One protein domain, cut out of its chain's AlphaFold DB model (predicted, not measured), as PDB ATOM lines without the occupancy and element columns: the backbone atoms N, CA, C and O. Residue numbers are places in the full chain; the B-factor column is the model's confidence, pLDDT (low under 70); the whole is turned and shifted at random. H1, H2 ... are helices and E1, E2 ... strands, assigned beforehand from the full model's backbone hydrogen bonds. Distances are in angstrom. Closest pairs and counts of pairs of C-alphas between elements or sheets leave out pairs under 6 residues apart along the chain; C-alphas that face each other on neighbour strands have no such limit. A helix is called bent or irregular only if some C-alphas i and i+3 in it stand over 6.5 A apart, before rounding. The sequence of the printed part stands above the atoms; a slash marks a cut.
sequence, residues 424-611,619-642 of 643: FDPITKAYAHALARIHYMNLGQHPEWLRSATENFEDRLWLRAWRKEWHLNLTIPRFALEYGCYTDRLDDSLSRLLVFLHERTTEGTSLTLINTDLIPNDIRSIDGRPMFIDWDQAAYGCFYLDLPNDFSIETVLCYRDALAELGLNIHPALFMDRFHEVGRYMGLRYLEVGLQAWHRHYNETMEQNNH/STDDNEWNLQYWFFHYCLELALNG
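This is residues 424 to 611 and 619 to 642 of the 643 residues of the protein "Hypothetical protein" of Rotaria sordida (UniProt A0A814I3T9). A small hairpin of two strands, E1 and E2, lies near one end of a body built along the long helix H6; H3, H4 and H7 pack on H6, while H1 and H5 cross each other at the end where H6 begins. Residues 603 to 611 and 619 to 624 stick out. The printed part has 212 residues with seven named helices and two named strands, in the order H1, H2, H3, H4, E1, E2, H5, H6, H7; it is mostly helix, with an antiparallel sheet. It is compact, with a radius of gyration of the C-alphas of 19.2 A, and only just elongated, spanning 64 by 42 by 34 A.

E1 is residues 511 to 514, E2 539 to 542. H6, residues 572 to 610, is 57.4 A long and begins at C-alpha 572 (170.018, 139.897, 152.636). H4, residues 477 to 505, 39.4 A, is irregular, with C-alphas 482 and 485 7.9 A apart. H7, residues 621 to 641, 30.6 A, ends at C-alpha 641 (155.032, 128.576, 156.503). H1 is residues 426 to 442, H2 455 to 458, H3 466 to 473, H5 553 to 565.

In the hairpin E1 and E2, N 512 and O 541 are 2.9 A apart, within hydrogen-bond range. H1 touches H5 at a steep tilt of 48 degrees, closest at C-alphas 432 and 559, 4.5 A. The hub H6 touches H3 (C-alphas 466 and 592, 5.3 A), H4 (497 and 581, 6.4 A) and H7 (587 and 639, 4.1 A), and only just H5, with 3 pairs of C-alphas within 8 A. H2 is close to but not clearly touching H4, C-alphas 458 and 498 being 7.9 A apart. Every O i to N i+4 pair is within hydrogen-bond range in H1, H3 and H7; H4 has 20 of 25, H5 7 of 9, H6 30 of 35, and H2 is too short for one.

Residues 612 to 618 are not printed; C-alphas 611 and 619 are 18.7 A apart. The links H1 to H2 and E1 to E2 are long. The model's confidence is low, with pLDDT under 70, in 73 residues of the printed part, among them residues 515 to 538.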
ATOM      1  N   PHE A 424     176.335 120.244 154.546       49.00
ATOM      2  CA  PHE A 424     177.588 120.910 154.923       49.00
ATOM      3  C   PHE A 424     178.815 120.413 154.137       49.00
ATOM      4  O   PHE A 424     179.941 120.461 154.636       49.00
ATOM      5  N   ASP A 425     178.623 119.956 152.901       51.38
ATOM      6  CA  ASP A 425     179.734 119.618 152.009       51.38
ATOM      7  C   ASP A 425     180.327 120.885 151.342       51.38
ATOM      8  O   ASP A 425     179.575 121.754 150.883       51.38
ATOM      9  N   PRO A 426     181.665 121.025 151.224       49.06
ATOM     10  CA  PRO A 426     182.292 121.991 150.318       49.06
ATOM     11  C   PRO A 426     181.714 121.987 148.889       49.06
ATOM     12  O   PRO A 426     181.632 123.049 148.266       49.06
ATOM     13  N   ILE A 427     181.254 120.832 148.395       50.84
ATOM     14  CA  ILE A 427     180.554 120.673 147.112       50.84
ATOM     15  C   ILE A 427     179.281 121.529 147.062       50.84
ATOM     16  O   ILE A 427     179.049 122.190 146.054       50.84
ATOM     17  N   THR A 428     178.491 121.617 148.138       58.16
ATOM     18  CA  THR A 428     177.253 122.422 148.151       58.16
ATOM     19  C   THR A 428     177.543 123.923 148.031       58.16
ATOM     20  O   THR A 428     176.760 124.663 147.436       58.16
ATOM     21  N   LYS A 429     178.701 124.390 148.524       60.12
ATOM     22  CA  LYS A 429     179.161 125.771 148.293       60.12
ATOM     23  C   LYS A 429     179.691 125.972 146.875       60.12
ATOM     24  O   LYS A 429     179.360 126.976 146.252       60.12
ATOM     25  N   ALA A 430     180.451 125.020 146.334       57.12
ATOM     26  CA  ALA A 430     180.866 125.067 144.931       57.12
ATOM     27  C   ALA A 430     179.650 125.105 143.983       57.12
ATOM     28  O   ALA A 430     179.638 125.891 143.037       57.12
ATOM     29  N   TYR A 431     178.599 124.338 144.292       65.88
ATOM     30  CA  TYR A 431     177.318 124.350 143.586       65.88
ATOM     31  C   TYR A 431     176.606 125.709 143.692       65.88
ATOM     32  O   TYR A 431     176.196 126.262 142.675       65.88
ATOM     33  N   ALA A 432     176.558 126.313 144.885       69.62
ATOM     34  CA  ALA A 432     176.000 127.653 145.087       69.62
ATOM     35  C   ALA A 432     176.689 128.735 144.229       69.62
ATOM     36  O   ALA A 432     176.006 129.524 143.576       69.62
ATOM     37  N   HIS A 433     178.029 128.742 144.161       67.94
ATOM     38  CA  HIS A 433     178.765 129.663 143.281       67.94
ATOM     39  C   HIS A 433     178.603 129.311 141.788       67.94
ATOM     40  O   HIS A 433     178.584 130.212 140.948       67.94
ATOM     41  N   ALA A 434     178.462 128.028 141.435       63.53
ATOM     42  CA  ALA A 434     178.215 127.601 140.058       63.53
ATOM     43  C   ALA A 434     176.839 128.071 139.559       63.53
ATOM     44  O   ALA A 434     176.775 128.743 138.530       63.53
ATOM     45  N   LEU A 435     175.761 127.806 140.306       73.06
ATOM     46  CA  LEU A 435     174.405 128.217 139.934       73.06
ATOM     47  C   LEU A 435     174.264 129.746 139.900       73.06
ATOM     48  O   LEU A 435     173.707 130.285 138.947       73.06
ATOM     49  N   ALA A 436     174.850 130.467 140.864       77.19
ATOM     50  CA  ALA A 436     174.891 131.934 140.838       77.19
ATOM     51  C   ALA A 436     175.553 132.468 139.557       77.19
ATOM     52  O   ALA A 436     175.084 133.441 138.965       77.19
ATOM     53  N   ARG A 437     176.612 131.798 139.083       68.38
ATOM     54  CA  ARG A 437     177.291 132.140 137.831       68.38
ATOM     55  C   ARG A 437     176.467 131.798 136.590       68.38
ATOM     56  O   ARG A 437     176.467 132.604 135.665       68.38
ATOM     57  N   ILE A 438     175.762 130.662 136.560       68.25
ATOM     58  CA  ILE A 438     174.804 130.331 135.484       68.25
ATOM     59  C   ILE A 438     173.757 131.437 135.400       68.25
ATOM     60  O   ILE A 438     173.589 132.054 134.350       68.25
ATOM     61  N   HIS A 439     173.097 131.732 136.519       80.81
ATOM     62  CA  HIS A 439     172.012 132.700 136.551       80.81
ATOM     63  C   HIS A 439     172.492 134.093 136.140       80.81
ATOM     64  O   HIS A 439     171.906 134.688 135.242       80.81
ATOM     65  N   TYR A 440     173.625 134.561 136.677       79.62
ATOM     66  CA  TYR A 440     174.238 135.830 136.274       79.62
ATOM     67  C   TYR A 440     174.568 135.905 134.771       79.62
ATOM     68  O   TYR A 440     174.324 136.934 134.146       79.62
ATOM     69  N   MET A 441     175.081 134.825 134.167       71.50
ATOM     70  CA  MET A 441     175.395 134.776 132.729       71.50
ATOM     71  C   MET A 441     174.146 134.790 131.828       71.50
ATOM     72  O   MET A 441     174.249 135.199 130.671       71.50
ATOM     73  N   ASN A 442     172.985 134.369 132.341       74.06
ATOM     74  CA  ASN A 442     171.700 134.412 131.633       74.06
ATOM     75  C   ASN A 442     170.908 135.717 131.864       74.06
ATOM     76  O   ASN A 442     169.926 135.947 131.160       74.06
ATOM     77  N   LEU A 443     171.297 136.584 132.809       78.81
ATOM     78  CA  LEU A 443     170.566 137.833 133.072       78.81
ATOM     79  C   LEU A 443     170.519 138.723 131.822       78.81
ATOM     80  O   LEU A 443     171.550 139.115 131.274       78.81
ATOM     81  N   GLY A 444     169.306 139.053 131.377       71.19
ATOM     82  CA  GLY A 444     169.068 139.844 130.166       71.19
ATOM     83  C   GLY A 444     169.314 139.104 128.844       71.19
ATOM     84  O   GLY A 444     169.093 139.689 127.783       71.19
ATOM     85  N   GLN A 445     169.723 137.830 128.872       68.69
ATOM     86  CA  GLN A 445     169.656 136.956 127.702       68.69
ATOM     87  C   GLN A 445     168.215 136.467 127.584       68.69
ATOM     88  O   GLN A 445     167.789 135.648 128.383       68.69
ATOM     89  N   HIS A 446     167.433 136.946 126.620       69.94
ATOM     90  CA  HIS A 446     166.049 136.486 126.432       69.94
ATOM     91  C   HIS A 446     165.846 136.027 124.983       69.94
ATOM     92  O   HIS A 446     165.426 136.817 124.138       69.94
ATOM     93  N   PRO A 447     166.203 134.768 124.658       68.81
ATOM     94  CA  PRO A 447     166.036 134.222 123.320       68.81
ATOM     95  C   PRO A 447     164.550 134.001 123.029       68.81
ATOM     96  O   PRO A 447     163.893 133.247 123.738       68.81
ATOM     97  N   GLU A 448     164.038 134.595 121.949       69.88
ATOM     98  CA  GLU A 448     162.610 134.562 121.571       69.88
ATOM     99  C   GLU A 448     162.035 133.143 121.361       69.88
ATOM    100  O   GLU A 448     160.820 132.965 121.333       69.88
ATOM    101  N   TRP A 449     162.894 132.127 121.214       68.50
ATOM    102  CA  TRP A 449     162.506 130.719 121.082       68.50
ATOM    103  C   TRP A 449     162.317 129.989 122.422       68.50
ATOM    104  O   TRP A 449     161.707 128.920 122.428       68.50
ATOM    105  N   LEU A 450     162.820 130.522 123.547       69.56
ATOM    106  CA  LEU A 450     162.584 129.938 124.868       69.56
ATOM    107  C   LEU A 450     161.420 130.660 125.553       69.56
ATOM    108  O   LEU A 450     161.479 131.858 125.826       69.56
ATOM    109  N   ARG A 451     160.367 129.904 125.866       74.12
ATOM    110  CA  ARG A 451     159.174 130.406 126.560       74.12
ATOM    111  C   ARG A 451     159.504 131.050 127.911       74.12
ATOM    112  O   ARG A 451     160.422 130.625 128.618       74.12
ATOM    113  N   SER A 452     158.685 132.015 128.315       73.38
ATOM    114  CA  SER A 452     158.721 132.556 129.674       73.38
ATOM    115  C   SER A 452     158.052 131.606 130.679       73.38
ATOM    116  O   SER A 452     157.138 130.849 130.345       73.38
ATOM    117  N   ALA A 453     158.482 131.689 131.937       67.94
ATOM    118  CA  ALA A 453     157.834 131.097 133.102       67.94
ATOM    119  C   ALA A 453     156.614 131.915 133.587       67.94
ATOM    120  O   ALA A 453     156.238 131.831 134.751       67.94
ATOM    121  N   THR A 454     155.997 132.716 132.718       65.56
ATOM    122  CA  THR A 454     154.634 133.236 132.890       65.56
ATOM    123  C   THR A 454     153.636 132.266 132.243       65.56
ATOM    124  O   THR A 454     152.952 131.515 132.938       65.56
ATOM    125  N   GLU A 455     153.634 132.197 130.910       54.41
ATOM    126  CA  GLU A 455     152.588 131.570 130.084       54.41
ATOM    127  C   GLU A 455     152.321 130.094 130.416       54.41
ATOM    128  O   GLU A 455     151.173 129.690 130.551       54.41
ATOM    129  N   ASN A 456     153.373 129.286 130.597       53.31
ATOM    130  CA  ASN A 456     153.259 127.841 130.854       53.31
ATOM    131  C   ASN A 456     153.499 127.450 132.324       53.31
ATOM    132  O   ASN A 456     153.639 126.260 132.626       53.31
ATOM    133  N   PHE A 457     153.580 128.423 133.235       53.69
ATOM    134  CA  PHE A 457     153.778 128.197 134.672       53.69
ATOM    135  C   PHE A 457     152.564 128.658 135.480       53.69
ATOM    136  O   PHE A 457     152.145 127.939 136.378       53.69
ATOM    137  N   GLU A 458     151.931 129.777 135.116       52.00
ATOM    138  CA  GLU A 458     150.666 130.215 135.722       52.00
ATOM    139  C   GLU A 458     149.512 129.253 135.367       52.00
ATOM    140  O   GLU A 458     148.718 128.902 136.239       52.00
ATOM    141  N   ASP A 459     149.486 128.721 134.137       47.25
ATOM    142  CA  ASP A 459     148.475 127.751 133.673       47.25
ATOM    143  C   ASP A 459     148.755 126.294 134.117       47.25
ATOM    144  O   ASP A 459     147.829 125.487 134.227       47.25
ATOM    145  N   ARG A 460     150.023 125.944 134.409       51.56
ATOM    146  CA  ARG A 460     150.427 124.621 134.949       51.56
ATOM    147  C   ARG A 460     150.709 124.622 136.453       51.56
ATOM    148  O   ARG A 460     151.040 123.578 137.010       51.56
ATOM    149  N   LEU A 461     150.554 125.751 137.139       52.66
ATOM    150  CA  LEU A 461     150.506 125.797 138.595       52.66
ATOM    151  C   LEU A 461     149.311 124.950 139.036       52.66
ATOM    152  O   LEU A 461     148.177 125.194 138.625       52.66
ATOM    153  N   TRP A 462     149.565 123.934 139.866       55.44
ATOM    154  CA  TRP A 462     148.674 122.784 140.089       55.44
ATOM    155  C   TRP A 462     147.379 123.112 140.875       55.44
ATOM    156  O   TRP A 462     146.733 122.224 141.420       55.44
ATOM    157  N   LEU A 463     146.953 124.380 140.880       54.41
ATOM    158  CA  LEU A 463     145.716 124.970 141.410       54.41
ATOM    159  C   LEU A 463     144.455 124.116 141.231       54.41
ATOM    160  O   LEU A 463     143.595 124.097 142.108       54.41
ATOM    161  N   ARG A 464     144.311 123.450 140.079       53.69
ATOM    162  CA  ARG A 464     143.153 122.595 139.759       53.69
ATOM    163  C   ARG A 464     143.379 121.113 140.045       53.69
ATOM    164  O   ARG A 464     142.408 120.364 140.044       53.69
ATOM    165  N   ALA A 465     144.622 120.699 140.266       60.25
ATOM    166  CA  ALA A 465     145.007 119.321 140.537       60.25
ATOM    167  C   ALA A 465     145.190 119.107 142.043       60.25
ATOM    168  O   ALA A 465     144.346 118.447 142.642       60.25
ATOM    169  N   TRP A 466     146.156 119.767 142.698       73.88
ATOM    170  CA  TRP A 466     146.361 119.623 144.148       73.88
ATOM    171  C   TRP A 466     145.087 119.962 144.931       73.88
ATOM    172  O   TRP A 466     144.709 119.204 145.816       73.88
ATOM    173  N   ARG A 467     144.363 121.040 144.579       76.81
ATOM    174  CA  ARG A 467     143.127 121.425 145.290       76.81
ATOM    175  C   ARG A 467     141.988 120.425 145.038       76.81
ATOM    176  O   ARG A 467     141.191 120.164 145.936       76.81
ATOM    177  N   LYS A 468     141.927 119.817 143.845       77.56
ATOM    178  CA  LYS A 468     140.989 118.724 143.529       77.56
ATOM    179  C   LYS A 468     141.315 117.480 144.351       77.56
ATOM    180  O   LYS A 468     140.410 116.945 144.983       77.56
ATOM    181  N   GLU A 469     142.577 117.061 144.399       80.19
ATOM    182  CA  GLU A 469     143.001 115.910 145.201       80.19
ATOM    183  C   GLU A 469     142.890 116.187 146.708       80.19
ATOM    184  O   GLU A 469     142.548 115.286 147.466       80.19
ATOM    185  N   TRP A 470     143.074 117.432 147.160       86.38
ATOM    186  CA  TRP A 470     142.827 117.849 148.545       86.38
ATOM    187  C   TRP A 470     141.348 117.688 148.894       86.38
ATOM    188  O   TRP A 470     141.013 116.956 149.821       86.38
ATOM    189  N   HIS A 471     140.439 118.286 148.115       85.94
ATOM    190  CA  HIS A 471     138.997 118.129 148.333       85.94
ATOM    191  C   HIS A 471     138.507 116.682 148.146       85.94
ATOM    192  O   HIS A 471     137.560 116.281 148.823       85.94
ATOM    193  N   LEU A 472     139.155 115.875 147.296       85.25
ATOM    194  CA  LEU A 472     138.891 114.438 147.193       85.25
ATOM    195  C   LEU A 472     139.314 113.706 148.475       85.25
ATOM    196  O   LEU A 472     138.526 112.940 149.027       85.25
ATOM    197  N   ASN A 473     140.509 113.980 149.002       85.75
ATOM    198  CA  ASN A 473     140.981 113.398 150.261       85.75
ATOM    199  C   ASN A 473     140.182 113.892 151.483       85.75
ATOM    200  O   ASN A 473     140.011 113.130 152.429       85.75
ATOM    201  N   LEU A 474     139.562 115.080 151.450       88.50
ATOM    202  CA  LEU A 474     138.579 115.500 152.466       88.50
ATOM    203  C   LEU A 474     137.309 114.621 152.507       88.50
ATOM    204  O   LEU A 474     136.526 114.745 153.448       88.50
ATOM    205  N   THR A 475     137.092 113.711 151.548       86.44
ATOM    206  CA  THR A 475     136.045 112.674 151.665       86.44
ATOM    207  C   THR A 475     136.471 111.479 152.526       86.44
ATOM    208  O   THR A 475     135.612 110.737 153.005       86.44
ATOM    209  N   ILE A 476     137.774 111.304 152.780       86.62
ATOM    210  CA  ILE A 476     138.324 110.258 153.649       86.62
ATOM    211  C   ILE A 476     138.218 110.742 155.107       86.62
ATOM    212  O   ILE A 476     138.895 111.708 155.471       86.62
ATOM    213  N   PRO A 477     137.436 110.085 155.991       83.62
ATOM    214  CA  PRO A 477     137.127 110.636 157.316       83.62
ATOM    215  C   PRO A 477     138.351 110.914 158.199       83.62
ATOM    216  O   PRO A 477     138.358 111.879 158.959       83.62
ATOM    217  N   ARG A 478     139.402 110.090 158.081       81.69
ATOM    218  CA  ARG A 478     140.661 110.277 158.815       81.69
ATOM    219  C   ARG A 478     141.420 111.519 158.341       81.69
ATOM    220  O   ARG A 478     141.829 112.325 159.168       81.69
ATOM    221  N   PHE A 479     141.559 111.693 157.027       87.00
ATOM    222  CA  PHE A 479     142.232 112.849 156.439       87.00
ATOM    223  C   PHE A 479     141.463 114.147 156.733       87.00
ATOM    224  O   PHE A 479     142.056 115.146 157.128       87.00
ATOM    225  N   ALA A 480     140.131 114.122 156.628       88.31
ATOM    226  CA  ALA A 480     139.284 115.262 156.973       88.31
ATOM    227  C   ALA A 480     139.442 115.700 158.444       88.31
ATOM    228  O   ALA A 480     139.485 116.898 158.723       88.31
ATOM    229  N   LEU A 481     139.565 114.740 159.370       85.50
ATOM    230  CA  LEU A 481     139.776 114.997 160.797       85.50
ATOM    231  C   LEU A 481     141.186 115.525 161.111       85.50
ATOM    232  O   LEU A 481     141.323 116.413 161.947       85.50
ATOM    233  N   GLU A 482     142.220 114.983 160.462       87.69
ATOM    234  CA  GLU A 482     143.619 115.371 160.692       87.69
ATOM    235  C   GLU A 482     143.997 116.699 159.993       87.69
ATOM    236  O   GLU A 482     144.750 117.485 160.570       87.69
ATOM    237  N   TYR A 483     143.464 116.982 158.791       89.50
ATOM    238  CA  TYR A 483     143.939 118.084 157.931       89.50
ATOM    239  C   TYR A 483     142.879 119.102 157.485       89.50
ATOM    240  O   TYR A 483     143.242 120.160 156.966       89.50
ATOM    241  N   GLY A 484     141.580 118.851 157.686       86.94
ATOM    242  CA  GLY A 484     140.516 119.710 157.140       86.94
ATOM    243  C   GLY A 484     140.613 121.188 157.545       86.94
ATOM    244  O   GLY A 484     140.295 122.074 156.749       86.94
ATOM    245  N   CYS A 485     141.134 121.460 158.744       89.25
ATOM    246  CA  CYS A 485     141.329 122.801 159.301       89.25
ATOM    247  C   CYS A 485     142.438 123.640 158.633       89.25
ATOM    248  O   CYS A 485     142.507 124.843 158.890       89.25
ATOM    249  N   TYR A 486     143.292 123.060 157.779       88.62
ATOM    250  CA  TYR A 486     144.333 123.812 157.061       88.62
ATOM    251  C   TYR A 486     143.853 124.416 155.734       88.62
ATOM    252  O   TYR A 486     144.564 125.248 155.175       88.62
ATOM    253  N   THR A 487     142.663 124.044 155.245       87.81
ATOM    254  CA  THR A 487     142.159 124.415 153.906       87.81
ATOM    255  C   THR A 487     142.201 125.931 153.657       87.81
ATOM    256  O   THR A 487     142.859 126.372 152.717       87.81
ATOM    257  N   ASP A 488     141.620 126.742 154.548       86.62
ATOM    258  CA  ASP A 488     141.603 128.210 154.413       86.62
ATOM    259  C   ASP A 488     143.019 128.823 154.428       86.62
ATOM    260  O   ASP A 488     143.295 129.805 153.737       86.62
ATOM    261  N   ARG A 489     143.945 128.233 155.203       87.75
ATOM    262  CA  ARG A 489     145.342 128.691 155.292       87.75
ATOM    263  C   ARG A 489     146.147 128.341 154.039       87.75
ATOM    264  O   ARG A 489     147.017 129.118 153.653       87.75
ATOM    265  N   LEU A 490     145.874 127.192 153.420       85.00
ATOM    266  CA  LEU A 490     146.474 126.805 152.142       85.00
ATOM    267  C   LEU A 490     145.990 127.719 151.016       85.00
ATOM    268  O   LEU A 490     146.809 128.188 150.232       85.00
ATOM    269  N   ASP A 491     144.694 128.035 150.975       83.69
ATOM    270  CA  ASP A 491     144.117 128.913 149.955       83.69
ATOM    271  C   ASP A 491     144.614 130.369 150.060       83.69
ATOM    272  O   ASP A 491     144.877 131.002 149.032       83.69
ATOM    273  N   ASP A 492     144.833 130.889 151.271       84.56
ATOM    274  CA  ASP A 492     145.501 132.183 151.489       84.56
ATOM    275  C   ASP A 492     146.998 132.144 151.119       84.56
ATOM    276  O   ASP A 492     147.483 133.024 150.402       84.56
ATOM    277  N   SER A 493     147.729 131.103 151.541       82.38
ATOM    278  CA  SER A 493     149.150 130.920 151.200       82.38
ATOM    279  C   SER A 493     149.368 130.878 149.681       82.38
ATOM    280  O   SER A 493     150.205 131.602 149.137       82.38
ATOM    281  N   LEU A 494     148.536 130.097 148.989       78.56
ATOM    282  CA  LEU A 494     148.479 129.983 147.536       78.56
ATOM    283  C   LEU A 494     148.196 131.333 146.862       78.56
ATOM    284  O   LEU A 494     148.861 131.690 145.893       78.56
ATOM    285  N   SER A 495     147.232 132.097 147.381       80.38
ATOM    286  CA  SER A 495     146.867 133.407 146.826       80.38
ATOM    287  C   SER A 495     148.021 134.410 146.923       80.38
ATOM    288  O   SER A 495     148.265 135.158 145.975       80.38
ATOM    289  N   ARG A 496     148.778 134.391 148.031       81.31
ATOM    290  CA  ARG A 496     149.990 135.210 148.204       81.31
ATOM    291  C   ARG A 496     151.114 134.776 147.258       81.31
ATOM    292  O   ARG A 496     151.723 135.631 146.616       81.31
ATOM    293  N   LEU A 497     151.322 133.468 147.098       78.31
ATOM    294  CA  LEU A 497     152.311 132.911 146.172       78.31
ATOM    295  C   LEU A 497     152.042 133.303 144.707       78.31
ATOM    296  O   LEU A 497     152.982 133.651 143.999       78.31
ATOM    297  N   LEU A 498     150.786 133.276 144.246       77.50
ATOM    298  CA  LEU A 498     150.444 133.658 142.867       77.50
ATOM    299  C   LEU A 498     150.828 135.111 142.558       77.50
ATOM    300  O   LEU A 498     151.459 135.373 141.535       77.50
ATOM    301  N   VAL A 499     150.498 136.044 143.459       80.38
ATOM    302  CA  VAL A 499     150.873 137.463 143.320       80.38
ATOM    303  C   VAL A 499     152.395 137.617 143.326       80.38
ATOM    304  O   VAL A 499     152.944 138.300 142.463       80.38
ATOM    305  N   PHE A 500     153.082 136.940 144.253       81.94
ATOM    306  CA  PHE A 500     154.541 136.953 144.316       81.94
ATOM    307  C   PHE A 500     155.174 136.485 143.000       81.94
ATOM    308  O   PHE A 500     156.045 137.172 142.468       81.94
ATOM    309  N   LEU A 501     154.749 135.334 142.474       75.94
ATOM    310  CA  LEU A 501     155.329 134.753 141.266       75.94
ATOM    311  C   LEU A 501     155.122 135.673 140.065       75.94
ATOM    312  O   LEU A 501     156.109 136.019 139.423       75.94
ATOM    313  N   HIS A 502     153.895 136.144 139.835       76.81
ATOM    314  CA  HIS A 502     153.549 137.036 138.725       76.81
ATOM    315  C   HIS A 502     154.378 138.337 138.717       76.81
ATOM    316  O   HIS A 502     154.881 138.772 137.677       76.81
ATOM    317  N   GLU A 503     154.601 138.947 139.888       79.25
ATOM    318  CA  GLU A 503     155.470 140.125 140.004       79.25
ATOM    319  C   GLU A 503     156.960 139.835 139.734       79.25
ATOM    320  O   GLU A 503     157.707 140.754 139.396       79.25
ATOM    321  N   ARG A 504     157.436 138.600 139.948       80.44
ATOM    322  CA  ARG A 504     158.860 138.243 139.802       80.44
ATOM    323  C   ARG A 504     159.178 137.655 138.428       80.44
ATOM    324  O   ARG A 504     160.234 137.959 137.885       80.44
ATOM    325  N   THR A 505     158.278 136.878 137.830       71.94
ATOM    326  CA  THR A 505     158.403 136.371 136.447       71.94
ATOM    327  C   THR A 505     158.256 137.480 135.398       71.94
ATOM    328  O   THR A 505     158.629 137.287 134.244       71.94
ATOM    329  N   THR A 506     157.805 138.671 135.808       72.62
ATOM    330  CA  THR A 506     157.851 139.917 135.022       72.62
ATOM    331  C   THR A 506     158.998 140.868 135.421       72.62
ATOM    332  O   THR A 506     159.293 141.820 134.696       72.62
ATOM    333  N   GLU A 507     159.717 140.611 136.525       78.00
ATOM    334  CA  GLU A 507     160.867 141.409 136.979       78.00
ATOM    335  C   GLU A 507     162.142 141.007 136.214       78.00
ATOM    336  O   GLU A 507     162.941 140.196 136.686       78.00
ATOM    337  N   GLY A 508     162.349 141.614 135.037       70.12
ATOM    338  CA  GLY A 508     163.471 141.341 134.118       70.12
ATOM    339  C   GLY A 508     164.873 141.321 134.749       70.12
ATOM    340  O   GLY A 508     165.728 140.552 134.325       70.12
ATOM    341  N   THR A 509     165.104 142.083 135.823       75.19
ATOM    342  CA  THR A 509     166.361 142.071 136.602       75.19
ATOM    343  C   THR A 509     166.603 140.787 137.407       75.19
ATOM    344  O   THR A 509     167.654 140.651 138.029       75.19
ATOM    345  N   SER A 510     165.648 139.857 137.419       75.81
ATOM    346  CA  SER A 510     165.748 138.547 138.070       75.81
ATOM    347  C   SER A 510     165.626 137.363 137.103       75.81
ATOM    348  O   SER A 510     165.767 136.221 137.545       75.81
ATOM    349  N   LEU A 511     165.361 137.617 135.813       79.00
ATOM    350  CA  LEU A 511     165.064 136.577 134.831       79.00
ATOM    351  C   LEU A 511     166.328 135.894 134.301       79.00
ATOM    352  O   LEU A 511     167.198 136.528 133.708       79.00
ATOM    353  N   THR A 512     166.365 134.578 134.467       80.94
ATOM    354  CA  THR A 512     167.394 133.651 133.985       80.94
ATOM    355  C   THR A 512     166.724 132.481 133.269       80.94
ATOM    356  O   THR A 512     165.529 132.240 133.457       80.94
ATOM    357  N   LEU A 513     167.499 131.719 132.494       75.81
ATOM    358  CA  LEU A 513     167.177 130.326 132.235       75.81
ATOM    359  C   LEU A 513     167.008 129.644 133.596       75.81
ATOM    360  O   LEU A 513     167.949 129.641 134.390       75.81
ATOM    361  N   ILE A 514     165.813 129.118 133.839       73.31
ATOM    362  CA  ILE A 514     165.505 128.206 134.935       73.31
ATOM    363  C   ILE A 514     165.122 126.846 134.356       73.31
ATOM    364  O   ILE A 514     164.608 126.743 133.233       73.31
ATOM    365  N   ASN A 515     165.307 125.801 135.149       64.88
ATOM    366  CA  ASN A 515     164.629 124.534 134.937       64.88
ATOM    367  C   ASN A 515     164.076 124.065 136.280       64.88
ATOM    368  O   ASN A 515     164.829 123.771 137.197       64.88
ATOM    369  N   THR A 516     162.755 123.944 136.372       52.38
ATOM    370  CA  THR A 516     162.048 123.678 137.632       52.38
ATOM    371  C   THR A 516     162.296 122.278 138.215       52.38
ATOM    372  O   THR A 516     161.856 122.011 139.331       52.38
ATOM    373  N   ASP A 517     162.996 121.404 137.480       49.75
ATOM    374  CA  ASP A 517     163.574 120.134 137.958       49.75
ATOM    375  C   ASP A 517     165.117 120.112 137.942       49.75
ATOM    376  O   ASP A 517     165.747 119.059 137.935       49.75
ATOM    377  N   LEU A 518     165.778 121.274 138.015       45.34
ATOM    378  CA  LEU A 518     167.153 121.307 138.510       45.34
ATOM    379  C   LEU A 518     167.150 120.885 139.981       45.34
ATOM    380  O   LEU A 518     166.743 121.632 140.869       45.34
ATOM    381  N   ILE A 519     167.576 119.639 140.180       41.06
ATOM    382  CA  ILE A 519     167.889 119.008 141.455       41.06
ATOM    383  C   ILE A 519     169.156 118.163 141.217       41.06
ATOM    384  O   ILE A 519     169.214 117.439 140.218       41.06
ATOM    385  N   PRO A 520     170.135 118.084 142.141       32.44
ATOM    386  CA  PRO A 520     171.211 117.082 142.145       32.44
ATOM    387  C   PRO A 520     170.729 115.620 142.228       32.44
ATOM    388  O   PRO A 520     171.532 114.704 142.413       32.44
ATOM    389  N   ASN A 521     169.414 115.402 142.139       36.16
ATOM    390  CA  ASN A 521     168.746 114.115 142.123       36.16
ATOM    391  C   ASN A 521     168.198 113.727 140.738       36.16
ATOM    392  O   ASN A 521     167.765 112.589 140.603       36.16
ATOM    393  N   ASP A 522     168.253 114.598 139.723       41.81
ATOM    394  CA  ASP A 522     167.768 114.257 138.373       41.81
ATOM    395  C   ASP A 522     168.703 113.276 137.636       41.81
ATOM    396  O   ASP A 522     168.269 112.529 136.770       41.81
ATOM    397  N   ILE A 523     169.972 113.151 138.044       38.72
ATOM    398  CA  ILE A 523     170.834 112.017 137.658       38.72
ATOM    399  C   ILE A 523     170.864 111.004 138.812       38.72
ATOM    400  O   ILE A 523     171.680 111.166 139.724       38.72
ATOM    401  N   ARG A 524     169.986 109.975 138.807       37.75
ATOM    402  CA  ARG A 524     169.930 108.916 139.874       37.75
ATOM    403  C   ARG A 524     170.078 107.295 139.407       37.75
ATOM    404  O   ARG A 524     170.881 107.641 138.485       37.75
ATOM    405  N   SER A 525     169.322 105.279 140.227       34.97
ATOM    406  CA  SER A 525     169.584 103.781 140.439       34.97
ATOM    407  C   SER A 525     168.537 102.774 139.910       34.97
ATOM    408  O   SER A 525     167.629 102.411 140.652       34.97
ATOM    409  N   ILE A 526     168.773 102.145 138.749       34.94
ATOM    410  CA  ILE A 526     168.343 100.760 138.419       34.94
ATOM    411  C   ILE A 526     169.388 100.154 137.454       34.94
ATOM    412  O   ILE A 526     169.363 100.430 136.260       34.94
ATOM    413  N   ASP A 527     170.407  99.378 137.839       34.62
ATOM    414  CA  ASP A 527     170.724  98.543 139.012       34.62
ATOM    415  C   ASP A 527     171.712  99.193 140.019       34.62
ATOM    416  O   ASP A 527     172.536  98.512 140.622       34.62
ATOM    417  N   GLY A 528     171.647 100.520 140.184       37.75
ATOM    418  CA  GLY A 528     172.672 101.352 140.863       37.75
ATOM    419  C   GLY A 528     173.063 102.611 140.066       37.75
ATOM    420  O   GLY A 528     173.766 103.482 140.560       37.75
ATOM    421  N   ARG A 529     172.527 102.685 138.846       28.03
ATOM    422  CA  ARG A 529     172.501 103.740 137.811       28.03
ATOM    423  C   ARG A 529     171.078 104.317 137.645       28.03
ATOM    424  O   ARG A 529     170.287 103.729 136.910       28.03
ATOM    425  N   PRO A 530     170.644 105.305 138.433       29.27
ATOM    426  CA  PRO A 530     168.653 106.020 138.218       29.27
ATOM    427  C   PRO A 530     168.467 106.880 136.941       29.27
ATOM    428  O   PRO A 530     169.192 106.704 135.969       29.27
ATOM    429  N   MET A 531     167.470 107.772 136.947       35.31
ATOM    430  CA  MET A 531     166.987 108.623 135.832       35.31
ATOM    431  C   MET A 531     166.461 109.964 136.418       35.31
ATOM    432  O   MET A 531     166.330 110.023 137.640       35.31
ATOM    433  N   PHE A 532     166.159 111.053 135.686       43.38
ATOM    434  CA  PHE A 532     165.745 111.253 134.284       43.38
ATOM    435  C   PHE A 532     166.438 112.437 133.564       43.38
ATOM    436  O   PHE A 532     167.332 113.092 134.079       43.38
ATOM    437  N   ILE A 533     166.049 112.681 132.305       48.59
ATOM    438  CA  ILE A 533     166.444 113.861 131.523       48.59
ATOM    439  C   ILE A 533     165.197 114.401 130.817       48.59
ATOM    440  O   ILE A 533     164.721 113.765 129.870       48.59
ATOM    441  N   ASP A 534     164.696 115.564 131.228       46.12
ATOM    442  CA  ASP A 534     163.617 116.273 130.529       46.12
ATOM    443  C   ASP A 534     163.848 117.794 130.535       46.12
ATOM    444  O   ASP A 534     163.355 118.535 131.386       46.12
ATOM    445  N   TRP A 535     164.626 118.277 129.560       56.91
ATOM    446  CA  TRP A 535     164.885 119.713 129.405       56.91
ATOM    447  C   TRP A 535     163.712 120.450 128.744       56.91
ATOM    448  O   TRP A 535     163.752 121.675 128.625       56.91
ATOM    449  N   ASP A 536     162.649 119.741 128.343       53.38
ATOM    450  CA  ASP A 536     161.455 120.342 127.747       53.38
ATOM    451  C   ASP A 536     160.624 121.104 128.802       53.38
ATOM    452  O   ASP A 536     159.698 121.837 128.458       53.38
ATOM    453  N   GLN A 537     160.994 121.008 130.090       57.59
ATOM    454  CA  GLN A 537     160.479 121.804 131.216       57.59
ATOM    455  C   GLN A 537     161.101 123.216 131.334       57.59
ATOM    456  O   GLN A 537     160.453 124.103 131.898       57.59
ATOM    457  N   ALA A 538     162.273 123.479 130.743       69.75
ATOM    458  CA  ALA A 538     163.001 124.747 130.900       69.75
ATOM    459  C   ALA A 538     162.232 126.001 130.412       69.75
ATOM    460  O   ALA A 538     161.380 125.932 129.518       69.75
ATOM    461  N   ALA A 539     162.530 127.162 131.008       75.06
ATOM    462  CA  ALA A 539     161.895 128.450 130.699       75.06
ATOM    463  C   ALA A 539     162.759 129.647 131.152       75.06
ATOM    464  O   ALA A 539     163.702 129.474 131.920       75.06
ATOM    465  N   TYR A 540     162.416 130.872 130.731       78.25
ATOM    466  CA  TYR A 540     162.946 132.098 131.349       78.25
ATOM    467  C   TYR A 540     162.073 132.550 132.524       78.25
ATOM    468  O   TYR A 540     160.934 132.975 132.323       78.25
ATOM    469  N   GLY A 541     162.604 132.480 133.744       77.88
ATOM    470  CA  GLY A 541     161.888 132.774 134.988       77.88
ATOM    471  C   GLY A 541     162.792 133.389 136.052       77.88
ATOM    472  O   GLY A 541     163.992 133.559 135.839       77.88
ATOM    473  N   CYS A 542     162.223 133.782 137.195       80.12
ATOM    474  CA  CYS A 542     163.014 134.418 138.241       80.12
ATOM    475  C   CYS A 542     163.944 133.396 138.913       80.12
ATOM    476  O   CYS A 542     163.508 132.313 139.300       80.12
ATOM    477  N   PHE A 543     165.222 133.746 139.095       81.12
ATOM    478  CA  PHE A 543     166.251 132.805 139.574       81.12
ATOM    479  C   PHE A 543     165.962 132.173 140.948       81.12
ATOM    480  O   PHE A 543     166.635 131.227 141.341       81.12
ATOM    481  N   TYR A 544     165.007 132.725 141.706       82.06
ATOM    482  CA  TYR A 544     164.575 132.205 143.003       82.06
ATOM    483  C   TYR A 544     163.853 130.856 142.888       82.06
ATOM    484  O   TYR A 544     163.769 130.161 143.895       82.06
ATOM    485  N   LEU A 545     163.332 130.499 141.705       77.62
ATOM    486  CA  LEU A 545     162.544 129.283 141.473       77.62
ATOM    487  C   LEU A 545     163.339 127.988 141.673       77.62
ATOM    488  O   LEU A 545     162.824 127.069 142.304       77.62
ATOM    489  N   ASP A 546     164.601 127.958 141.247       74.38
ATOM    490  CA  ASP A 546     165.433 126.746 141.299       74.38
ATOM    491  C   ASP A 546     166.172 126.597 142.653       74.38
ATOM    492  O   ASP A 546     166.865 125.616 142.892       74.38
ATOM    493  N   LEU A 547     166.034 127.558 143.581       78.38
ATOM    494  CA  LEU A 547     166.786 127.568 144.848       78.38
ATOM    495  C   LEU A 547     166.249 126.620 145.943       78.38
ATOM    496  O   LEU A 547     167.076 125.997 146.612       78.38
ATOM    497  N   PRO A 548     164.925 126.508 146.206       74.75
ATOM    498  CA  PRO A 548     164.424 125.752 147.360       74.75
ATOM    499  C   PRO A 548     164.427 124.228 147.178       74.75
ATOM    500  O   PRO A 548     164.113 123.520 148.132       74.75
ATOM    501  N   ASN A 549     164.780 123.725 145.989       68.62
ATOM    502  CA  ASN A 549     165.088 122.306 145.773       68.62
ATOM    503  C   ASN A 549     166.361 121.893 146.533       68.62
ATOM    504  O   ASN A 549     166.406 120.833 147.159       68.62
ATOM    505  N   ASP A 550     167.382 122.756 146.485       64.12
ATOM    506  CA  ASP A 550     168.779 122.346 146.669       64.12
ATOM    507  C   ASP A 550     169.489 123.047 147.825       64.12
ATOM    508  O   ASP A 550     170.479 122.540 148.364       64.12
ATOM    509  N   PHE A 551     169.012 124.233 148.208       70.19
ATOM    510  CA  PHE A 551     169.659 125.040 149.227       70.19
ATOM    511  C   PHE A 551     168.896 125.054 150.545       70.19
ATOM    512  O   PHE A 551     167.713 125.379 150.622       70.19
ATOM    513  N   SER A 552     169.641 124.806 151.621       74.31
ATOM    514  CA  SER A 552     169.216 125.195 152.956       74.31
ATOM    515  C   SER A 552     169.288 126.718 153.094       74.31
ATOM    516  O   SER A 552     169.952 127.413 152.316       74.31
ATOM    517  N   ILE A 553     168.688 127.237 154.165       75.88
ATOM    518  CA  ILE A 553     168.814 128.644 154.569       75.88
ATOM    519  C   ILE A 553     170.291 129.084 154.669       75.88
ATOM    520  O   ILE A 553     170.582 130.253 154.462       75.88
ATOM    521  N   GLU A 554     171.242 128.180 154.929       72.12
ATOM    522  CA  GLU A 554     172.669 128.522 155.018       72.12
ATOM    523  C   GLU A 554     173.389 128.510 153.658       72.12
ATOM    524  O   GLU A 554     174.237 129.369 153.395       72.12
ATOM    525  N   THR A 555     173.052 127.580 152.758       75.19
ATOM    526  CA  THR A 555     173.690 127.508 151.432       75.19
ATOM    527  C   THR A 555     173.081 128.486 150.426       75.19
ATOM    528  O   THR A 555     173.811 128.984 149.568       75.19
ATOM    529  N   VAL A 556     171.821 128.904 150.597       84.88
ATOM    530  CA  VAL A 556     171.217 129.945 149.744       84.88
ATOM    531  C   VAL A 556     171.833 131.332 149.988       84.88
ATOM    532  O   VAL A 556     171.946 132.147 149.070       84.88
ATOM    533  N   LEU A 557     172.325 131.589 151.206       86.25
ATOM    534  CA  LEU A 557     173.102 132.794 151.523       86.25
ATOM    535  C   LEU A 557     174.451 132.790 150.783       86.25
ATOM    536  O   LEU A 557     174.872 133.834 150.295       86.25
ATOM    537  N   CYS A 558     175.082 131.618 150.627       83.31
ATOM    538  CA  CYS A 558     176.307 131.473 149.831       83.31
ATOM    539  C   CYS A 558     176.041 131.751 148.338       83.31
ATOM    540  O   CYS A 558     176.835 132.427 147.691       83.31
ATOM    541  N   TYR A 559     174.899 131.299 147.805       87.31
ATOM    542  CA  TYR A 559     174.464 131.619 146.437       87.31
ATOM    543  C   TYR A 559     174.255 133.136 146.245       87.31
ATOM    544  O   TYR A 559     174.725 133.707 145.260       87.31
ATOM    545  N   ARG A 560     173.619 133.826 147.208       91.62
ATOM    546  CA  ARG A 560     173.487 135.297 147.185       91.62
ATOM    547  C   ARG A 560     174.853 135.985 147.187       91.62
ATOM    548  O   ARG A 560     175.050 136.943 146.444       91.62
ATOM    549  N   ASP A 561     175.785 135.533 148.018       90.06
ATOM    550  CA  ASP A 561     177.099 136.175 148.113       90.06
ATOM    551  C   ASP A 561     177.928 135.958 146.839       90.06
ATOM    552  O   ASP A 561     178.567 136.896 146.369       90.06
ATOM    553  N   ALA A 562     177.793 134.804 146.179       85.19
ATOM    554  CA  ALA A 562     178.338 134.577 144.841       85.19
ATOM    555  C   ALA A 562     177.716 135.494 143.762       85.19
ATOM    556  O   ALA A 562     178.425 135.976 142.879       85.19
ATOM    557  N   LEU A 563     176.413 135.805 143.835       88.00
ATOM    558  CA  LEU A 563     175.801 136.832 142.974       88.00
ATOM    559  C   LEU A 563     176.397 138.226 143.240       88.00
ATOM    560  O   LEU A 563     176.644 138.977 142.294       88.00
ATOM    561  N   ALA A 564     176.675 138.566 144.503       91.31
ATOM    562  CA  ALA A 564     177.291 139.839 144.874       91.31
ATOM    563  C   ALA A 564     178.760 139.943 144.409       91.31
ATOM    564  O   ALA A 564     179.155 141.005 143.927       91.31
ATOM    565  N   GLU A 565     179.536 138.850 144.464       90.12
ATOM    566  CA  GLU A 565     180.883 138.743 143.869       90.12
ATOM    567  C   GLU A 565     180.875 139.009 142.353       90.12
ATOM    568  O   GLU A 565     181.795 139.633 141.823       90.12
ATOM    569  N   LEU A 566     179.816 138.578 141.660       84.56
ATOM    570  CA  LEU A 566     179.598 138.829 140.230       84.56
ATOM    571  C   LEU A 566     179.056 140.244 139.938       84.56
ATOM    572  O   LEU A 566     179.013 140.655 138.781       84.56
ATOM    573  N   GLY A 567     178.688 141.008 140.973       88.62
ATOM    574  CA  GLY A 567     178.225 142.398 140.899       88.62
ATOM    575  C   GLY A 567     176.732 142.603 141.191       88.62
ATOM    576  O   GLY A 567     176.311 143.739 141.440       88.62
ATOM    577  N   LEU A 568     175.926 141.539 141.234       87.69
ATOM    578  CA  LEU A 568     174.485 141.605 141.488       87.69
ATOM    579  C   LEU A 568     174.190 141.643 142.998       87.69
ATOM    580  O   LEU A 568     173.935 140.632 143.649       87.69
ATOM    581  N   ASN A 569     174.225 142.846 143.563       89.38
ATOM    582  CA  ASN A 569     174.060 143.069 144.996       89.38
ATOM    583  C   ASN A 569     172.573 143.099 145.398       89.38
ATOM    584  O   ASN A 569     171.852 144.034 145.052       89.38
ATOM    585  N   ILE A 570     172.126 142.104 146.174       87.94
ATOM    586  CA  ILE A 570     170.740 141.984 146.661       87.94
ATOM    587  C   ILE A 570     170.735 141.985 148.192       87.94
ATOM    588  O   ILE A 570     171.492 141.254 148.827       87.94
ATOM    589  N   HIS A 571     169.878 142.811 148.801       90.06
ATOM    590  CA  HIS A 571     169.852 142.977 150.255       90.06
ATOM    591  C   HIS A 571     169.462 141.665 150.975       90.06
ATOM    592  O   HIS A 571     168.412 141.106 150.648       90.06
ATOM    593  N   PRO A 572     170.229 141.193 151.985       87.75
ATOM    594  CA  PRO A 572     170.018 139.897 152.636       87.75
ATOM    595  C   PRO A 572     168.589 139.596 153.095       87.75
ATOM    596  O   PRO A 572     168.111 138.493 152.852       87.75
ATOM    597  N   ALA A 573     167.898 140.560 153.715       87.94
ATOM    598  CA  ALA A 573     166.517 140.360 154.169       87.94
ATOM    599  C   ALA A 573     165.556 140.155 152.986       87.94
ATOM    600  O   ALA A 573     164.889 139.134 152.920       87.94
ATOM    601  N   LEU A 574     165.597 141.049 151.989       87.31
ATOM    602  CA  LEU A 574     164.766 140.970 150.781       87.31
ATOM    603  C   LEU A 574     165.010 139.668 150.002       87.31
ATOM    604  O   LEU A 574     164.082 139.110 149.421       87.31
ATOM    605  N   PHE A 575     166.253 139.187 149.989       89.19
ATOM    606  CA  PHE A 575     166.602 137.906 149.389       89.19
ATOM    607  C   PHE A 575     165.952 136.733 150.143       89.19
ATOM    608  O   PHE A 575     165.353 135.866 149.511       89.19
ATOM    609  N   MET A 576     166.029 136.717 151.480       88.81
ATOM    610  CA  MET A 576     165.419 135.664 152.301       88.81
ATOM    611  C   MET A 576     163.890 135.703 152.272       88.81
ATOM    612  O   MET A 576     163.274 134.649 152.160       88.81
ATOM    613  N   ASP A 577     163.276 136.888 152.298       86.88
ATOM    614  CA  ASP A 577     161.825 137.048 152.150       86.88
ATOM    615  C   ASP A 577     161.357 136.441 150.813       86.88
ATOM    616  O   ASP A 577     160.428 135.634 150.776       86.88
ATOM    617  N   ARG A 578     162.067 136.750 149.716       86.56
ATOM    618  CA  ARG A 578     161.812 136.176 148.384       86.56
ATOM    619  C   ARG A 578     162.027 134.656 148.345       86.56
ATOM    620  O   ARG A 578     161.223 133.958 147.738       86.56
ATOM    621  N   PHE A 579     163.061 134.132 149.005       86.81
ATOM    622  CA  PHE A 579     163.311 132.688 149.102       86.81
ATOM    623  C   PHE A 579     162.206 131.952 149.882       86.81
ATOM    624  O   PHE A 579     161.707 130.933 149.412       86.81
ATOM    625  N   HIS A 580     161.767 132.484 151.027       85.94
ATOM    626  CA  HIS A 580     160.708 131.882 151.847       85.94
ATOM    627  C   HIS A 580     159.335 131.879 151.156       85.94
ATOM    628  O   HIS A 580     158.568 130.931 151.335       85.94
ATOM    629  N   GLU A 581     159.011 132.895 150.348       83.31
ATOM    630  CA  GLU A 581     157.795 132.881 149.521       83.31
ATOM    631  C   GLU A 581     157.857 131.775 148.449       83.31
ATOM    632  O   GLU A 581     156.900 131.010 148.322       83.31
ATOM    633  N   VAL A 582     158.988 131.591 147.749       79.75
ATOM    634  CA  VAL A 582     159.142 130.482 146.780       79.75
ATOM    635  C   VAL A 582     159.221 129.111 147.463       79.75
ATOM    636  O   VAL A 582     158.723 128.134 146.912       79.75
ATOM    637  N   GLY A 583     159.729 129.006 148.694       81.56
ATOM    638  CA  GLY A 583     159.682 127.755 149.465       81.56
ATOM    639  C   GLY A 583     158.266 127.159 149.542       81.56
ATOM    640  O   GLY A 583     158.089 125.948 149.405       81.56
ATOM    641  N   ARG A 584     157.230 128.008 149.626       82.44
ATOM    642  CA  ARG A 584     155.824 127.564 149.634       82.44
ATOM    643  C   ARG A 584     155.371 126.938 148.317       82.44
ATOM    644  O   ARG A 584     154.537 126.035 148.352       82.44
ATOM    645  N   TYR A 585     155.927 127.359 147.176       77.81
ATOM    646  CA  TYR A 585     155.684 126.703 145.885       77.81
ATOM    647  C   TYR A 585     156.132 125.240 145.925       77.81
ATOM    648  O   TYR A 585     155.367 124.362 145.531       77.81
ATOM    649  N   MET A 586     157.313 124.963 146.480       76.50
ATOM    650  CA  MET A 586     157.836 123.597 146.568       76.50
ATOM    651  C   MET A 586     157.045 122.717 147.539       76.50
ATOM    652  O   MET A 586     156.769 121.560 147.224       76.50
ATOM    653  N   GLY A 587     156.580 123.273 148.664       78.44
ATOM    654  CA  GLY A 587     155.634 122.581 149.545       78.44
ATOM    655  C   GLY A 587     154.330 122.210 148.827       78.44
ATOM    656  O   GLY A 587     153.900 121.059 148.877       78.44
ATOM    657  N   LEU A 588     153.731 123.157 148.095       77.62
ATOM    658  CA  LEU A 588     152.513 122.926 147.305       77.62
ATOM    659  C   LEU A 588     152.724 121.925 146.155       77.62
ATOM    660  O   LEU A 588     151.816 121.147 145.868       77.62
ATOM    661  N   ARG A 589     153.909 121.912 145.530       75.31
ATOM    662  CA  ARG A 589     154.286 120.954 144.479       75.31
ATOM    663  C   ARG A 589     154.350 119.523 145.020       75.31
ATOM    664  O   ARG A 589     153.719 118.632 144.460       75.31
ATOM    665  N   TYR A 590     155.074 119.291 146.115       75.31
ATOM    666  CA  TYR A 590     155.256 117.937 146.654       75.31
ATOM    667  C   TYR A 590     154.078 117.423 147.497       75.31
ATOM    668  O   TYR A 590     153.912 116.207 147.625       75.31
ATOM    669  N   LEU A 591     153.201 118.309 147.994       78.75
ATOM    670  CA  LEU A 591     151.947 117.930 148.660       78.75
ATOM    671  C   LEU A 591     151.082 116.982 147.812       78.75
ATOM    672  O   LEU A 591     150.457 116.076 148.367       78.75
ATOM    673  N   GLU A 592     151.055 117.151 146.486       75.81
ATOM    674  CA  GLU A 592     150.238 116.313 145.602       75.81
ATOM    675  C   GLU A 592     150.631 114.831 145.663       75.81
ATOM    676  O   GLU A 592     149.754 113.970 145.733       75.81
ATOM    677  N   VAL A 593     151.930 114.520 145.715       73.81
ATOM    678  CA  VAL A 593     152.420 113.132 145.792       73.81
ATOM    679  C   VAL A 593     151.867 112.441 147.044       73.81
ATOM    680  O   VAL A 593     151.407 111.300 146.979       73.81
ATOM    681  N   GLY A 594     151.821 113.161 148.171       78.25
ATOM    682  CA  GLY A 594     151.196 112.681 149.402       78.25
ATOM    683  C   GLY A 594     149.671 112.545 149.300       78.25
ATOM    684  O   GLY A 594     149.120 111.559 149.783       78.25
ATOM    685  N   LEU A 595     148.977 113.474 148.632       82.25
ATOM    686  CA  LEU A 595     147.525 113.383 148.394       82.25
ATOM    687  C   LEU A 595     147.148 112.173 147.523       82.25
ATOM    688  O   LEU A 595     146.168 111.482 147.810       82.25
ATOM    689  N   GLN A 596     147.933 111.885 146.484       78.81
ATOM    690  CA  GLN A 596     147.744 110.698 145.648       78.81
ATOM    691  C   GLN A 596     148.034 109.406 146.435       78.81
ATOM    692  O   GLN A 596     147.317 108.415 146.272       78.81
ATOM    693  N   ALA A 597     149.036 109.414 147.324       77.75
ATOM    694  CA  ALA A 597     149.335 108.294 148.218       77.75
ATOM    695  C   ALA A 597     148.204 108.024 149.228       77.75
ATOM    696  O   ALA A 597     147.781 106.876 149.368       77.75
ATOM    697  N   TRP A 598     147.654 109.064 149.873       79.75
ATOM    698  CA  TRP A 598     146.495 108.944 150.772       79.75
ATOM    699  C   TRP A 598     145.285 108.311 150.081       79.75
ATOM    700  O   TRP A 598     144.678 107.388 150.632       79.75
ATOM    701  N   HIS A 599     144.964 108.755 148.864       75.94
ATOM    702  CA  HIS A 599     143.854 108.190 148.103       75.94
ATOM    703  C   HIS A 599     144.106 106.720 147.726       75.94
ATOM    704  O   HIS A 599     143.214 105.881 147.867       75.94
ATOM    705  N   ARG A 600     145.335 106.383 147.309       76.69
ATOM    706  CA  ARG A 600     145.731 105.013 146.954       76.69
ATOM    707  C   ARG A 600     145.637 104.059 148.149       76.69
ATOM    708  O   ARG A 600     144.913 103.072 148.063       76.69
ATOM    709  N   HIS A 601     146.275 104.395 149.271       75.62
ATOM    710  CA  HIS A 601     146.284 103.566 150.480       75.62
ATOM    711  C   HIS A 601     144.872 103.346 151.052       75.62
ATOM    712  O   HIS A 601     144.549 102.263 151.545       75.62
ATOM    713  N   TYR A 602     143.991 104.349 150.959       73.88
ATOM    714  CA  TYR A 602     142.588 104.208 151.351       73.88
ATOM    715  C   TYR A 602     141.822 103.224 150.453       73.88
ATOM    716  O   TYR A 602     141.099 102.367 150.961       73.88
ATOM    717  N   ASN A 603     142.011 103.296 149.134       70.69
ATOM    718  CA  ASN A 603     141.384 102.358 148.200       70.69
ATOM    719  C   ASN A 603     141.928 100.931 148.398       70.69
ATOM    720  O   ASN A 603     141.144  99.996 148.542       70.69
ATOM    721  N   GLU A 604     143.249 100.770 148.513       68.38
ATOM    722  CA  GLU A 604     143.913  99.483 148.766       68.38
ATOM    723  C   GLU A 604     143.458  98.848 150.087       68.38
ATOM    724  O   GLU A 604     143.149  97.659 150.127       68.38
ATOM    725  N   THR A 605     143.342  99.621 151.174       64.81
ATOM    726  CA  THR A 605     142.832  99.089 152.450       64.81
ATOM    727  C   THR A 605     141.336  98.773 152.404       64.81
ATOM    728  O   THR A 605     140.905  97.828 153.065       64.81
ATOM    729  N   MET A 606     140.529  99.472 151.601       62.25
ATOM    730  CA  MET A 606     139.129  99.092 151.364       62.25
ATOM    731  C   MET A 606     139.007  97.813 150.520       62.25
ATOM    732  O   MET A 606     138.186  96.951 150.835       62.25
ATOM    733  N   GLU A 607     139.847  97.623 149.501       56.53
ATOM    734  CA  GLU A 607     139.892  96.377 148.724       56.53
ATOM    735  C   GLU A 607     140.411  95.198 149.556       56.53
ATOM    736  O   GLU A 607     139.789  94.137 149.556       56.53
ATOM    737  N   GLN A 608     141.469  95.382 150.353       53.34
ATOM    738  CA  GLN A 608     141.984  94.349 151.264       53.34
ATOM    739  C   GLN A 608     140.959  93.945 152.332       53.34
ATOM    740  O   GLN A 608     140.836  92.758 152.625       53.34
ATOM    741  N   ASN A 609     140.173  94.885 152.873       52.72
ATOM    742  CA  ASN A 609     139.082  94.557 153.800       52.72
ATOM    743  C   ASN A 609     137.945  93.762 153.122       52.72
ATOM    744  O   ASN A 609     137.310  92.940 153.781       52.72
ATOM    745  N   ASN A 610     137.718  93.937 151.814       51.97
ATOM    746  CA  ASN A 610     136.805  93.088 151.036       51.97
ATOM    747  C   ASN A 610     137.423  91.720 150.670       51.97
ATOM    748  O   ASN A 610     136.704  90.727 150.569       51.97
ATOM    749  N   HIS A 611     138.747  91.646 150.505       48.00
ATOM    750  CA  HIS A 611     139.499  90.439 150.133       48.00
ATOM    751  C   HIS A 611     140.142  89.686 151.318       48.00
ATOM    752  O   HIS A 611     140.996  88.821 151.108       48.00
ATOM    753  N   SER A 619     155.105  93.532 156.869       44.66
ATOM    754  CA  SER A 619     156.362  94.048 157.444       44.66
ATOM    755  C   SER A 619     157.030  95.109 156.559       44.66
ATOM    756  O   SER A 619     157.742  95.968 157.074       44.66
ATOM    757  N   THR A 620     156.804  95.067 155.242       46.19
ATOM    758  CA  THR A 620     157.306  96.046 154.262       46.19
ATOM    759  C   THR A 620     156.426  97.291 154.186       46.19
ATOM    760  O   THR A 620     156.894  98.398 154.436       46.19
ATOM    761  N   ASP A 621     155.141  97.097 153.906       52.47
ATOM    762  CA  ASP A 621     154.235  98.137 153.408       52.47
ATOM    763  C   ASP A 621     153.947  99.216 154.473       52.47
ATOM    764  O   ASP A 621     153.866 100.407 154.168       52.47
ATOM    765  N   ASP A 622     153.899  98.817 155.752       55.22
ATOM    766  CA  ASP A 622     153.748  99.734 156.888       55.22
ATOM    767  C   ASP A 622     154.936 100.726 156.999       55.22
ATOM    768  O   ASP A 622     154.750 101.840 157.489       55.22
ATOM    769  N   ASN A 623     156.149 100.385 156.535       59.97
ATOM    770  CA  ASN A 623     157.293 101.312 156.562       59.97
ATOM    771  C   ASN A 623     157.215 102.362 155.444       59.97
ATOM    772  O   ASN A 623     157.472 103.539 155.697       59.97
ATOM    773  N   GLU A 624     156.833 101.964 154.227       61.50
ATOM    774  CA  GLU A 624     156.687 102.892 153.097       61.50
ATOM    775  C   GLU A 624     155.547 103.889 153.336       61.50
ATOM    776  O   GLU A 624     155.723 105.093 153.134       61.50
ATOM    777  N   TRP A 625     154.413 103.416 153.870       68.88
ATOM    778  CA  TRP A 625     153.298 104.284 154.243       68.88
ATOM    779  C   TRP A 625     153.685 105.311 155.321       68.88
ATOM    780  O   TRP A 625     153.370 106.494 155.191       68.88
ATOM    781  N   ASN A 626     154.423 104.900 156.360       71.25
ATOM    782  CA  ASN A 626     154.898 105.831 157.390       71.25
ATOM    783  C   ASN A 626     155.836 106.909 156.813       71.25
ATOM    784  O   ASN A 626     155.733 108.072 157.205       71.25
ATOM    785  N   LEU A 627     156.718 106.564 155.867       72.75
ATOM    786  CA  LEU A 627     157.587 107.540 155.194       72.75
ATOM    787  C   LEU A 627     156.780 108.554 154.366       72.75
ATOM    788  O   LEU A 627     157.014 109.757 154.481       72.75
ATOM    789  N   GLN A 628     155.796 108.090 153.589       74.94
ATOM    790  CA  GLN A 628     154.912 108.957 152.796       74.94
ATOM    791  C   GLN A 628     154.068 109.888 153.684       74.94
ATOM    792  O   GLN A 628     153.925 111.072 153.379       74.94
ATOM    793  N   TYR A 629     153.577 109.383 154.820       77.25
ATOM    794  CA  TYR A 629     152.857 110.170 155.821       77.25
ATOM    795  C   TYR A 629     153.730 111.303 156.394       77.25
ATOM    796  O   TYR A 629     153.317 112.462 156.372       77.25
ATOM    797  N   TRP A 630     154.957 111.014 156.847       78.75
ATOM    798  CA  TRP A 630     155.867 112.054 157.361       78.75
ATOM    799  C   TRP A 630     156.287 113.068 156.286       78.75
ATOM    800  O   TRP A 630     156.359 114.264 156.575       78.75
ATOM    801  N   PHE A 631     156.506 112.622 155.046       80.06
ATOM    802  CA  PHE A 631     156.811 113.510 153.921       80.06
ATOM    803  C   PHE A 631     155.654 114.477 153.614       80.06
ATOM    804  O   PHE A 631     155.888 115.666 153.398       80.06
ATOM    805  N   PHE A 632     154.403 114.009 153.681       85.19
ATOM    806  CA  PHE A 632     153.219 114.858 153.519       85.19
ATOM    807  C   PHE A 632     153.134 115.962 154.592       85.19
ATOM    808  O   PHE A 632     152.896 117.119 154.246       85.19
ATOM    809  N   HIS A 633     153.403 115.645 155.868       83.56
ATOM    810  CA  HIS A 633     153.473 116.650 156.948       83.56
ATOM    811  C   HIS A 633     154.551 117.711 156.693       83.56
ATOM    812  O   HIS A 633     154.296 118.901 156.877       83.56
ATOM    813  N   TYR A 634     155.736 117.299 156.232       83.44
ATOM    814  CA  TYR A 634     156.822 118.222 155.889       83.44
ATOM    815  C   TYR A 634     156.427 119.171 154.745       83.44
ATOM    816  O   TYR A 634     156.585 120.386 154.859       83.44
ATOM    817  N   CYS A 635     155.829 118.636 153.675       83.56
ATOM    818  CA  CYS A 635     155.357 119.440 152.545       83.56
ATOM    819  C   CYS A 635     154.221 120.400 152.943       83.56
ATOM    820  O   CYS A 635     154.167 121.519 152.435       83.56
ATOM    821  N   LEU A 636     153.348 119.999 153.875       86.00
ATOM    822  CA  LEU A 636     152.274 120.838 154.415       86.00
ATOM    823  C   LEU A 636     152.817 122.040 155.201       86.00
ATOM    824  O   LEU A 636     152.381 123.169 154.979       86.00
ATOM    825  N   GLU A 637     153.791 121.820 156.084       84.19
ATOM    826  CA  GLU A 637     154.446 122.902 156.829       84.19
ATOM    827  C   GLU A 637     155.224 123.847 155.900       84.19
ATOM    828  O   GLU A 637     155.095 125.069 156.024       84.19
ATOM    829  N   LEU A 638     155.937 123.310 154.904       82.62
ATOM    830  CA  LEU A 638     156.624 124.105 153.884       82.62
ATOM    831  C   LEU A 638     155.632 124.945 153.050       82.62
ATOM    832  O   LEU A 638     155.854 126.140 152.858       82.62
ATOM    833  N   ALA A 639     154.496 124.374 152.632       84.00
ATOM    834  CA  ALA A 639     153.439 125.070 151.885       84.00
ATOM    835  C   ALA A 639     152.754 126.195 152.684       84.00
ATOM    836  O   ALA A 639     152.332 127.206 152.117       84.00
ATOM    837  N   LEU A 640     152.620 126.026 154.002       84.56
ATOM    838  CA  LEU A 640     151.951 126.982 154.887       84.56
ATOM    839  C   LEU A 640     152.884 128.086 155.397       84.56
ATOM    840  O   LEU A 640     152.460 129.237 155.520       84.56
ATOM    841  N   ASN A 641     154.128 127.732 155.724       81.25
ATOM    842  CA  ASN A 641     155.032 128.576 156.503       81.25
ATOM    843  C   ASN A 641     156.312 128.968 155.737       81.25
ATOM    844  O   ASN A 641     156.942 129.956 156.115       81.25
ATOM    845  N   GLY A 642     156.670 128.267 154.651       70.69
ATOM    846  CA  GLY A 642     157.833 128.575 153.804       70.69
ATOM    847  C   GLY A 642     159.187 128.352 154.484       70.69
ATOM    848  O   GLY A 642     160.106 129.137 154.259       70.69
TER     849      GLY A 642